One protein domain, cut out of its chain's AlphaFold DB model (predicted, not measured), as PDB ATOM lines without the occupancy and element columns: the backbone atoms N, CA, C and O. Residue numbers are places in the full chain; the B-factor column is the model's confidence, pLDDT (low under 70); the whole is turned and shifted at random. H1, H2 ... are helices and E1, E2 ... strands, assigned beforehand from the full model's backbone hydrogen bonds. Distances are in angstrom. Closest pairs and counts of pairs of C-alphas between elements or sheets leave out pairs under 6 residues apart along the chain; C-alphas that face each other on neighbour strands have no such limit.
ATOM      1  N   HIS A  13     211.592 260.357 375.630       93.69
ATOM      2  CA  HIS A  13     210.563 260.735 376.595       93.69
ATOM      3  C   HIS A  13     210.782 260.126 377.981       93.69
ATOM      4  O   HIS A  13     211.127 258.951 378.109       93.69
ATOM      5  N   PHE A  14     210.460 260.908 379.008       93.94
ATOM      6  CA  PHE A  14     210.227 260.414 380.361       93.94
ATOM      7  C   PHE A  14     208.737 260.275 380.643       93.94
ATOM      8  O   PHE A  14     207.923 261.091 380.198       93.94
ATOM      9  N   GLU A  15     208.394 259.304 381.487       93.12
ATOM     10  CA  GLU A  15     207.080 259.269 382.112       93.12
ATOM     11  C   GLU A  15     206.881 260.514 382.976       93.12
ATOM     12  O   GLU A  15     207.740 260.908 383.773       93.12
ATOM     13  N   ARG A  16     205.727 261.163 382.802       91.44
ATOM     14  CA  ARG A  16     205.456 262.476 383.396       91.44
ATOM     15  C   ARG A  16     205.609 262.469 384.913       91.44
ATOM     16  O   ARG A  16     206.215 263.384 385.467       91.44
ATOM     17  N   GLU A  17     205.014 261.488 385.582       92.19
ATOM     18  CA  GLU A  17     205.002 261.435 387.045       92.19
ATOM     19  C   GLU A  17     206.411 261.267 387.613       92.19
ATOM     20  O   GLU A  17     206.767 261.944 388.581       92.19
ATOM     21  N   ASP A  18     207.234 260.442 386.967       94.44
ATOM     22  CA  ASP A  18     208.614 260.210 387.373       94.44
ATOM     23  C   ASP A  18     209.480 261.451 387.152       94.44
ATOM     24  O   ASP A  18     210.184 261.877 388.068       94.44
ATOM     25  N   PHE A  19     209.363 262.097 385.988       94.75
ATOM     26  CA  PHE A  19     210.076 263.339 385.686       94.75
ATOM     27  C   PHE A  19     209.759 264.440 386.708       94.75
ATOM     28  O   PHE A  19     210.660 265.032 387.307       94.75
ATOM     29  N   VAL A  20     208.466 264.661 386.979       93.31
ATOM     30  CA  VAL A  20     207.995 265.641 387.971       93.31
ATOM     31  C   VAL A  20     208.524 265.313 389.362       93.31
ATOM     32  O   VAL A  20     208.931 266.211 390.104       93.31
ATOM     33  N   LYS A  21     208.515 264.031 389.736       94.88
ATOM     34  CA  LYS A  21     209.009 263.579 391.035       94.88
ATOM     35  C   LYS A  21     210.502 263.849 391.185       94.88
ATOM     36  O   LYS A  21     210.908 264.316 392.245       94.88
ATOM     37  N   VAL A  22     211.311 263.602 390.153       97.06
ATOM     38  CA  VAL A  22     212.752 263.894 390.192       97.06
ATOM     39  C   VAL A  22     212.999 265.398 390.345       97.06
ATOM     40  O   VAL A  22     213.734 265.779 391.255       97.06
ATOM     41  N   PHE A  23     212.316 266.249 389.568       95.56
ATOM     42  CA  PHE A  23     212.399 267.710 389.723       95.56
ATOM     43  C   PHE A  23     212.086 268.159 391.150       95.56
ATOM     44  O   PHE A  23     212.883 268.860 391.766       95.56
ATOM     45  N   ARG A  24     210.966 267.692 391.714       95.25
ATOM     46  CA  ARG A  24     210.526 268.059 393.070       95.25
ATOM     47  C   ARG A  24     211.384 267.478 394.195       95.25
ATOM     48  O   ARG A  24     211.293 267.944 395.326       95.25
ATOM     49  N   ASN A  25     212.197 266.460 393.909       97.12
ATOM     50  CA  ASN A  25     213.174 265.943 394.867       97.12
ATOM     51  C   ASN A  25     214.425 266.830 394.950       97.12
ATOM     52  O   ASN A  25     215.131 266.771 395.954       97.12
ATOM     53  N   VAL A  26     214.720 267.605 393.902       97.88
ATOM     54  CA  VAL A  26     215.909 268.470 393.826       97.88
ATOM     55  C   VAL A  26     215.552 269.929 394.109       97.88
ATOM     56  O   VAL A  26     216.261 270.604 394.859       97.88
ATOM     57  N   PHE A  27     214.438 270.403 393.557       96.75
ATOM     58  CA  PHE A  27     213.976 271.781 393.646       96.75
ATOM     59  C   PHE A  27     212.621 271.879 394.348       96.75
ATOM     60  O   PHE A  27     211.726 271.051 394.168       96.75
ATOM     61  N   THR A  28     212.464 272.926 395.146       96.06
ATOM     62  CA  THR A  28     211.176 273.358 395.688       96.06
ATOM     63  C   THR A  28     210.288 273.930 394.582       96.06
ATOM     64  O   THR A  28     210.756 274.261 393.496       96.06
ATOM     65  N   SER A  29     208.986 274.067 394.847       93.00
ATOM     66  CA  SER A  29     208.058 274.671 393.882       93.00
ATOM     67  C   SER A  29     208.462 276.091 393.475       93.00
ATOM     68  O   SER A  29     208.304 276.439 392.309       93.00
ATOM     69  N   ASP A  30     208.992 276.878 394.417       94.62
ATOM     70  CA  ASP A  30     209.426 278.255 394.162       94.62
ATOM     71  C   ASP A  30     210.688 278.270 393.286       94.62
ATOM     72  O   ASP A  30     210.722 278.969 392.283       94.62
ATOM     73  N   GLU A  31     211.669 277.403 393.567       95.44
ATOM     74  CA  GLU A  31     212.865 277.262 392.720       95.44
ATOM     75  C   GLU A  31     212.515 276.795 391.294       95.44
ATOM     76  O   GLU A  31     213.098 277.275 390.325       95.44
ATOM     77  N   ILE A  32     211.550 275.878 391.135       95.00
ATOM     78  CA  ILE A  32     211.079 275.452 389.804       95.00
ATOM     79  C   ILE A  32     210.446 276.633 389.062       95.00
ATOM     80  O   ILE A  32     210.696 276.810 387.870       95.00
ATOM     81  N   PHE A  33     209.641 277.442 389.753       93.62
ATOM     82  CA  PHE A  33     209.056 278.646 389.171       93.62
ATOM     83  C   PHE A  33     210.136 279.657 388.763       93.62
ATOM     84  O   PHE A  33     210.087 280.182 387.651       93.62
ATOM     85  N   ASP A  34     211.146 279.875 389.604       94.62
ATOM     86  CA  ASP A  34     212.272 280.756 389.290       94.62
ATOM     87  C   ASP A  34     213.049 280.264 388.058       94.62
ATOM     88  O   ASP A  34     213.378 281.067 387.186       94.62
ATOM     89  N   ILE A  35     213.273 278.951 387.922       95.19
ATOM     90  CA  ILE A  35     213.877 278.347 386.721       95.19
ATOM     91  C   ILE A  35     213.020 278.628 385.477       95.19
ATOM     92  O   ILE A  35     213.553 279.048 384.450       95.19
ATOM     93  N   GLU A  36     211.698 278.444 385.552       94.25
ATOM     94  CA  GLU A  36     210.787 278.755 384.439       94.25
ATOM     95  C   GLU A  36     210.867 280.246 384.045       94.25
ATOM     96  O   GLU A  36     210.916 280.570 382.853       94.25
ATOM     97  N   VAL A  37     210.956 281.155 385.024       94.31
ATOM     98  CA  VAL A  37     211.159 282.598 384.795       94.31
ATOM     99  C   VAL A  37     212.522 282.876 384.147       94.31
ATOM    100  O   VAL A  37     212.603 283.668 383.205       94.31
ATOM    101  N   MET A  38     213.592 282.210 384.592       95.44
ATOM    102  CA  MET A  38     214.929 282.342 384.000       95.44
ATOM    103  C   MET A  38     214.960 281.875 382.542       95.44
ATOM    104  O   MET A  38     215.552 282.555 381.705       95.44
ATOM    105  N   CYS A  39     214.284 280.771 382.216       95.62
ATOM    106  CA  CYS A  39     214.134 280.302 380.839       95.62
ATOM    107  C   CYS A  39     213.447 281.351 379.954       95.62
ATOM    108  O   CYS A  39     213.921 281.636 378.854       95.62
ATOM    109  N   GLN A  40     212.365 281.972 380.441       94.19
ATOM    110  CA  GLN A  40     211.647 283.028 379.714       94.19
ATOM    111  C   GLN A  40     212.489 284.292 379.510       94.19
ATOM    112  O   GLN A  40     212.371 284.951 378.477       94.19
ATOM    113  N   GLY A  41     213.340 284.630 380.480       92.69
ATOM    114  CA  GLY A  41     214.280 285.748 380.384       92.69
ATOM    115  C   GLY A  41     215.523 285.465 379.539       92.69
ATOM    116  O   GLY A  41     216.273 286.402 379.279       92.69
ATOM    117  N   VAL A  42     215.725 284.213 379.110       92.38
ATOM    118  CA  VAL A  42     216.970 283.672 378.545       92.38
ATOM    119  C   VAL A  42     218.155 283.909 379.479       92.38
ATOM    120  O   VAL A  42     218.679 285.018 379.607       92.38
ATOM    121  N   LYS A  43     218.635 282.846 380.117       95.06
ATOM    122  CA  LYS A  43     219.678 282.951 381.130       95.06
ATOM    123  C   LYS A  43     220.864 282.058 380.806       95.06
ATOM    124  O   LYS A  43     220.723 280.851 380.711       95.06
ATOM    125  N   ASN A  44     222.038 282.672 380.693       94.94
ATOM    126  CA  ASN A  44     223.312 281.960 380.702       94.94
ATOM    127  C   ASN A  44     223.906 282.002 382.111       94.94
ATOM    128  O   ASN A  44     223.865 283.052 382.771       94.94
ATOM    129  N   THR A  45     224.455 280.875 382.531       94.50
ATOM    130  CA  THR A  45     225.303 280.711 383.712       94.50
ATOM    131  C   THR A  45     226.704 280.288 383.256       94.50
ATOM    132  O   THR A  45     227.046 280.499 382.087       94.50
ATOM    133  N   GLU A  46     227.541 279.767 384.155       94.12
ATOM    134  CA  GLU A  46     228.846 279.230 383.760       94.12
ATOM    135  C   GLU A  46     228.676 277.920 382.980       94.12
ATOM    136  O   GLU A  46     229.215 277.790 381.877       94.12
ATOM    137  N   ASP A  47     227.851 277.005 383.498       96.81
ATOM    138  CA  ASP A  47     227.708 275.656 382.942       96.81
ATOM    139  C   ASP A  47     226.417 275.430 382.138       96.81
ATOM    140  O   ASP A  47     226.314 274.445 381.390       96.81
ATOM    141  N   PHE A  48     225.429 276.326 382.247       98.12
ATOM    142  CA  PHE A  48     224.095 276.126 381.682       98.12
ATOM    143  C   PHE A  48     223.564 277.304 380.855       98.12
ATOM    144  O   PHE A  48     223.841 278.481 381.087       98.12
ATOM    145  N   LEU A  49     222.705 276.960 379.895       97.94
ATOM    146  CA  LEU A  49     221.786 277.873 379.223       97.94
ATOM    147  C   LEU A  49     220.345 277.451 379.535       97.94
ATOM    148  O   LEU A  49     219.939 276.322 379.258       97.94
ATOM    149  N   LEU A  50     219.573 278.382 380.081       97.81
ATOM    150  CA  LEU A  50     218.143 278.271 380.329       97.81
ATOM    151  C   LEU A  50     217.413 279.122 379.290       97.81
ATOM    152  O   LEU A  50     217.680 280.319 379.148       97.81
ATOM    153  N   TYR A  51     216.496 278.508 378.553       95.31
ATOM    154  CA  TYR A  51     215.877 279.123 377.383       95.31
ATOM    155  C   TYR A  51     214.411 278.710 377.238       95.31
ATOM    156  O   TYR A  51     214.028 277.608 377.619       95.31
ATOM    157  N   TYR A  52     213.582 279.591 376.684       95.19
ATOM    158  CA  TYR A  52     212.185 279.315 376.360       95.19
ATOM    159  C   TYR A  52     211.948 279.525 374.867       95.19
ATOM    160  O   TYR A  52     212.229 280.604 374.337       95.19
ATOM    161  N   ALA A  53     211.391 278.516 374.207       93.25
ATOM    162  CA  ALA A  53     210.961 278.584 372.814       93.25
ATOM    163  C   ALA A  53     209.787 277.648 372.573       93.25
ATOM    164  O   ALA A  53     209.680 276.616 373.222       93.25
ATOM    165  N   ASP A  54     208.912 278.025 371.641       90.06
ATOM    166  CA  ASP A  54     207.814 277.177 371.161       90.06
ATOM    167  C   ASP A  54     206.983 276.524 372.285       90.06
ATOM    168  O   ASP A  54     206.552 275.378 372.199       90.06
ATOM    169  N   ASP A  55     206.729 277.297 373.347       91.00
ATOM    170  CA  ASP A  55     206.007 276.882 374.556       91.00
ATOM    171  C   ASP A  55     206.687 275.810 375.435       91.00
ATOM    172  O   ASP A  55     206.065 275.252 376.351       91.00
ATOM    173  N   GLU A  56     207.980 275.582 375.226       93.62
ATOM    174  CA  GLU A  56     208.818 274.683 376.008       93.62
ATOM    175  C   GLU A  56     209.920 275.425 376.769       93.62
ATOM    176  O   GLU A  56     210.493 276.418 376.314       93.62
ATOM    177  N   PHE A  57     210.221 274.909 377.956       95.31
ATOM    178  CA  PHE A  57     211.362 275.310 378.766       95.31
ATOM    179  C   PHE A  57     212.526 274.374 378.468       95.31
ATOM    180  O   PHE A  57     212.342 273.160 378.496       95.31
ATOM    181  N   TYR A  58     213.707 274.932 378.234       96.50
ATOM    182  CA  TYR A  58     214.937 274.215 377.925       96.50
ATOM    183  C   TYR A  58     215.990 274.515 378.983       96.50
ATOM    184  O   TYR A  58     216.237 275.674 379.314       96.50
ATOM    185  N   ILE A  59     216.651 273.465 379.454       97.56
ATOM    186  CA  ILE A  59     217.850 273.536 380.283       97.56
ATOM    187  C   ILE A  59     218.941 272.781 379.533       97.56
ATOM    188  O   ILE A  59     218.820 271.582 379.268       97.56
ATOM    189  N   ILE A  60     219.997 273.495 379.164       98.06
ATOM    190  CA  ILE A  60     221.072 272.992 378.315       98.06
ATOM    191  C   ILE A  60     222.361 273.043 379.119       98.06
ATOM    192  O   ILE A  60     222.819 274.126 379.467       98.06
ATOM    193  N   HIS A  61     222.962 271.887 379.381       97.88
ATOM    194  CA  HIS A  61     224.303 271.823 379.955       97.88
ATOM    195  C   HIS A  61     225.339 271.978 378.840       97.88
ATOM    196  O   HIS A  61     225.428 271.138 377.935       97.88
ATOM    197  N   LEU A  62     226.123 273.053 378.901       97.00
ATOM    198  CA  LEU A  62     226.974 273.510 377.803       97.00
ATOM    199  C   LEU A  62     228.093 272.515 377.488       97.00
ATOM    200  O   LEU A  62     228.345 272.219 376.320       97.00
ATOM    201  N   ALA A  63     228.733 271.951 378.516       96.12
ATOM    202  CA  ALA A  63     229.882 271.069 378.331       96.12
ATOM    203  C   ALA A  63     229.503 269.710 377.720       96.12
ATOM    204  O   ALA A  63     230.242 269.165 376.899       96.12
ATOM    205  N   SER A  64     228.358 269.141 378.114       96.06
ATOM    206  CA  SER A  64     227.946 267.809 377.650       96.06
ATOM    207  C   SER A  64     226.985 267.839 376.463       96.06
ATOM    208  O   SER A  64     226.719 266.778 375.888       96.06
ATOM    209  N   GLY A  65     226.406 268.999 376.141       95.75
ATOM    210  CA  GLY A  65     225.323 269.129 375.165       95.75
ATOM    211  C   GLY A  65     224.051 268.368 375.559       95.75
ATOM    212  O   GLY A  65     223.255 268.025 374.686       95.75
ATOM    213  N   THR A  66     223.879 268.027 376.844       97.62
ATOM    214  CA  THR A  66     222.619 267.461 377.346       97.62
ATOM    215  C   THR A  66     221.567 268.563 377.378       97.62
ATOM    216  O   THR A  66     221.798 269.620 377.964       97.62
ATOM    217  N   ILE A  67     220.414 268.288 376.783       97.12
ATOM    218  CA  ILE A  67     219.258 269.175 376.723       97.12
ATOM    219  C   ILE A  67     218.109 268.458 377.410       97.12
ATOM    220  O   ILE A  67     217.717 267.380 376.968       97.12
ATOM    221  N   ILE A  68     217.586 269.063 378.471       97.06
ATOM    222  CA  ILE A  68     216.319 268.679 379.081       97.06
ATOM    223  C   ILE A  68     215.298 269.736 378.699       97.06
ATOM    224  O   ILE A  68     215.534 270.926 378.919       97.06
ATOM    225  N   ASN A  69     214.164 269.319 378.151       95.31
ATOM    226  CA  ASN A  69     213.084 270.237 377.830       95.31
ATOM    227  C   ASN A  69     211.727 269.704 378.250       95.31
ATOM    228  O   ASN A  69     211.484 268.493 378.294       95.31
ATOM    229  N   TYR A  70     210.848 270.640 378.589       94.69
ATOM    230  CA  TYR A  70     209.488 270.305 378.946       94.69
ATOM    231  C   TYR A  70     208.468 271.376 378.586       94.69
ATOM    232  O   TYR A  70     208.706 272.578 378.690       94.69
ATOM    233  N   TYR A  71     207.275 270.919 378.220       89.31
ATOM    234  CA  TYR A  71     206.131 271.788 377.967       89.31
ATOM    235  C   TYR A  71     205.413 272.118 379.279       89.31
ATOM    236  O   TYR A  71     205.119 271.200 380.048       89.31
ATOM    237  N   LYS A  72     205.088 273.404 379.491       73.88
ATOM    238  CA  LYS A  72     204.229 273.990 380.554       73.88
ATOM    239  C   LYS A  72     204.075 273.162 381.840       73.88
ATOM    240  O   LYS A  72     203.343 272.170 381.851       73.88
ATOM    241  N   HIS A  73     204.636 273.639 382.954       67.06
ATOM    242  CA  HIS A  73     204.466 273.041 384.288       67.06
ATOM    243  C   HIS A  73     204.777 271.530 384.329       67.06
ATOM    244  O   HIS A  73     204.047 270.763 384.970       67.06
ATOM    245  N   LEU A  74     205.824 271.090 383.616       74.00
ATOM    246  CA  LEU A  74     206.256 269.681 383.542       74.00
ATOM    247  C   LEU A  74     205.160 268.739 382.975       74.00
ATOM    248  O   LEU A  74     204.919 267.633 383.474       74.00
ATOM    249  N   GLY A  75     204.379 269.225 382.004       57.75
ATOM    250  CA  GLY A  75     203.005 268.775 381.794       57.75
ATOM    251  C   GLY A  75     202.748 267.760 380.679       57.75
ATOM    252  O   GLY A  75     201.765 267.018 380.771       57.75
ATOM    253  N   ARG A  76     203.535 267.724 379.599       68.81
ATOM    254  CA  ARG A  76     203.183 266.896 378.421       68.81
ATOM    255  C   ARG A  76     204.381 266.304 377.706       68.81
ATOM    256  O   ARG A  76     204.486 265.087 377.619       68.81
ATOM    257  N   THR A  77     205.264 267.158 377.225       81.00
ATOM    258  CA  THR A  77     206.550 266.748 376.670       81.00
ATOM    259  C   THR A  77     207.552 266.895 377.797       81.00
ATOM    260  O   THR A  77     207.620 267.978 378.360       81.00
ATOM    261  N   ASN A  78     208.235 265.820 378.180       89.75
ATOM    262  CA  ASN A  78     209.385 265.851 379.080       89.75
ATOM    263  C   ASN A  78     210.444 264.982 378.413       89.75
ATOM    264  O   ASN A  78     210.254 263.764 378.320       89.75
ATOM    265  N   THR A  79     211.489 265.593 377.872       93.50
ATOM    266  CA  THR A  79     212.425 264.896 376.989       93.50
ATOM    267  C   THR A  79     213.874 265.206 377.313       93.50
ATOM    268  O   THR A  79     214.198 266.219 377.932       93.50
ATOM    269  N   CYS A  80     214.739 264.284 376.900       96.19
ATOM    270  CA  CYS A  80     216.176 264.477 376.804       96.19
ATOM    271  C   CYS A  80     216.629 264.178 375.374       96.19
ATOM    272  O   CYS A  80     216.094 263.273 374.732       96.19
ATOM    273  N   ASN A  81     217.655 264.873 374.892       95.62
ATOM    274  CA  ASN A  81     218.239 264.614 373.573       95.62
ATOM    275  C   ASN A  81     219.192 263.403 373.512       95.62
ATOM    276  O   ASN A  81     219.764 263.126 372.457       95.62
ATOM    277  N   LYS A  82     219.427 262.712 374.634       95.19
ATOM    278  CA  LYS A  82     220.377 261.594 374.723       95.19
ATOM    279  C   LYS A  82     219.666 260.260 374.883       95.19
ATOM    280  O   LYS A  82     218.870 260.071 375.801       95.19
ATOM    281  N   GLU A  83     220.012 259.316 374.014       95.06
ATOM    282  CA  GLU A  83     219.515 257.946 374.094       95.06
ATOM    283  C   GLU A  83     219.978 257.277 375.392       95.06
ATOM    284  O   GLU A  83     221.143 257.383 375.775       95.06
ATOM    285  N   GLY A  84     219.064 256.581 376.070       94.69
ATOM    286  CA  GLY A  84     219.371 255.856 377.304       94.69
ATOM    287  C   GLY A  84     219.571 256.733 378.543       94.69
ATOM    288  O   GLY A  84     219.921 256.194 379.587       94.69
ATOM    289  N   PHE A  85     219.333 258.047 378.457       96.62
ATOM    290  CA  PHE A  85     219.405 258.948 379.606       96.62
ATOM    291  C   PHE A  85     218.323 258.592 380.635       96.62
ATOM    292  O   PHE A  85     217.127 258.606 380.338       96.62
ATOM    293  N   THR A  86     218.746 258.240 381.845       97.38
ATOM    294  CA  THR A  86     217.885 257.670 382.884       97.38
ATOM    295  C   THR A  86     217.331 258.730 383.843       97.38
ATOM    296  O   THR A  86     217.690 259.906 383.803       97.38
ATOM    297  N   LEU A  87     216.449 258.310 384.758       97.31
ATOM    298  CA  LEU A  87     215.980 259.163 385.858       97.31
ATOM    299  C   LEU A  87     217.092 259.507 386.863       97.31
ATOM    300  O   LEU A  87     217.006 260.536 387.532       97.31
ATOM    301  N   GLU A  88     218.111 258.653 386.989       98.00
ATOM    302  CA  GLU A  88     219.287 258.922 387.824       98.00
ATOM    303  C   GLU A  88     220.150 260.010 387.180       98.00
ATOM    304  O   GLU A  88     220.446 261.008 387.831       98.00
ATOM    305  N   ASP A  89     220.395 259.906 385.870       98.12
ATOM    306  CA  ASP A  89     221.092 260.950 385.108       98.12
ATOM    307  C   ASP A  89     220.346 262.293 385.168       98.12
ATOM    308  O   ASP A  89     220.965 263.350 385.295       98.12
ATOM    309  N   LEU A  90     219.006 262.271 385.121       98.12
ATOM    310  CA  LEU A  90     218.186 263.476 385.287       98.12
ATOM    311  C   LEU A  90     218.383 264.096 386.665       98.12
ATOM    312  O   LEU A  90     218.504 265.314 386.784       98.12
ATOM    313  N   LYS A  91     218.414 263.276 387.715       98.31
ATOM    314  CA  LYS A  91     218.636 263.763 389.074       98.31
ATOM    315  C   LYS A  91     220.013 264.415 389.204       98.31
ATOM    316  O   LYS A  91     220.097 265.507 389.761       98.31
ATOM    317  N   ASP A  92     221.052 263.782 388.671       98.19
ATOM    318  CA  ASP A  92     222.419 264.307 388.709       98.19
ATOM    319  C   ASP A  92     222.548 265.600 387.898       98.19
ATOM    320  O   ASP A  92     223.111 266.580 388.382       98.19
ATOM    321  N   PHE A  93     221.932 265.658 386.714       98.44
ATOM    322  CA  PHE A  93     221.840 266.873 385.902       98.44
ATOM    323  C   PHE A  93     221.200 268.038 386.672       98.44
ATOM    324  O   PHE A  93     221.713 269.155 386.656       98.44
ATOM    325  N   LEU A  94     220.094 267.784 387.376       98.19
ATOM    326  CA  LEU A  94     219.397 268.809 388.156       98.19
ATOM    327  C   LEU A  94     220.184 269.234 389.401       98.19
ATOM    328  O   LEU A  94     220.107 270.395 389.796       98.19
ATOM    329  N   LEU A  95     220.944 268.327 390.020       98.12
ATOM    330  CA  LEU A  95     221.843 268.669 391.127       98.12
ATOM    331  C   LEU A  95     222.992 269.567 390.657       98.12
ATOM    332  O   LEU A  95     223.304 270.534 391.347       98.12
ATOM    333  N   LEU A  96     223.566 269.297 389.480       97.56
ATOM    334  CA  LEU A  96     224.578 270.168 388.870       97.56
ATOM    335  C   LEU A  96     224.019 271.566 388.602       97.56
ATOM    336  O   LEU A  96     224.620 272.550 389.026       97.56
ATOM    337  N   LEU A  97     222.829 271.653 387.996       97.62
ATOM    338  CA  LEU A  97     222.136 272.930 387.810       97.62
ATOM    339  C   LEU A  97     221.926 273.654 389.146       97.62
ATOM    340  O   LEU A  97     222.098 274.865 389.235       97.62
ATOM    341  N   LYS A  98     221.539 272.925 390.199       96.88
ATOM    342  CA  LYS A  98     221.286 273.522 391.511       96.88
ATOM    343  C   LYS A  98     222.538 274.151 392.118       96.88
ATOM    344  O   LYS A  98     222.413 275.191 392.756       96.88
ATOM    345  N   GLU A  99     223.702 273.525 391.972       96.44
ATOM    346  CA  GLU A  99     224.959 274.107 392.455       96.44
ATOM    347  C   GLU A  99     225.368 275.330 391.621       96.44
ATOM    348  O   GLU A  99     225.609 276.388 392.197       96.44
TER     349      GLU A  99
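AT A GLANCE: This is residues 13 to 99 of the 106 residues of an uncharacterized protein of Blautia sp. TM10-2 (UniProt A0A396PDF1). One twisted sheet of four strands, E1 to E4, has two helices, H2 and H3, crossing over one of its faces, and its other face is bare. The helix H1 packs on H3 and only grazes the sheet. The printed part has 87 residues, with three named helices and four named strands in the order H1, H2, E1, E2, E3, E4, H3. The sheet's order is E1, E2, E3, E4, antiparallel throughout, and the class is mixed, helices and strands. The whole is compact and rounded, with a radius of gyration of the C-alphas of 11.6 A and spans of 27 by 26 by 25 A.

HOW THE PARTS SIT: H1, residues 16 to 26, is close to but not clearly touching H2, residues 29 to 41; their closest C-alphas, those of Phe 23 and Ile 32, are 7.9 A apart, and their lines are about perpendicular at 79 degrees. The strands E1, residues 48 to 53, E2, residues 56 to 61, E3, residues 66 to 71, and E4, residues 78 to 80, form a meander, each strand the antiparallel neighbour of the one before. E1 and E2 are a hairpin, with N 51 and O 58 within hydrogen-bond range at 2.9 A. E2 and E3 are a hairpin, with N 59 and O 68 at 2.8 A. E3 and E4 are a hairpin, with N 79 and O 69 at 2.9 A. Residues 43 to 44 pair antiparallel with residues 49 to 50 of E1. H2 is on the sheet, over E1 and E2, at a height over the sheet of 9.8 A; its closest C-alphas to E1 are those of Cys 39 and Tyr 51, 4.0 A apart. On the local plane H2 runs across the strands, at 77 degrees to E2. H3, residues 87 to 99, is on the same face as H2, at a height over the sheet of 10.4 A, and runs across the strands, at 71 degrees to E1 on the local plane. H1 and H3 touch, the same way, at a tilt of 36 degrees, only just steep; their closest C-alphas are those of Val 22 and Lys 91, 6.0 A apart. H2 and H3 are apart. In H1, H2 and H3 every O i to N i+4 pair is within hydrogen-bond range.

IN THESE COORDINATES: H1 runs 15.9 A from C-alpha 16 at (205.456, 262.476, 383.396), and H2 is 18.5 A long. E1, E2 and E3 measure 16.0 A, 16.2 A and 17.1 A, and E4 measures 7.3 A. H3 is 18.6 A long and ends at C-alpha 99, (224.959, 274.107, 392.455).

THE WHOLE: The C-alphas of Gly 41 and Gly 84, the two farthest apart, are 30.5 A apart. The printed part has no cut, and no link between named elements is long. The mean pLDDT of the printed part is 93.7, with residues 73, 75 and 76 under 70.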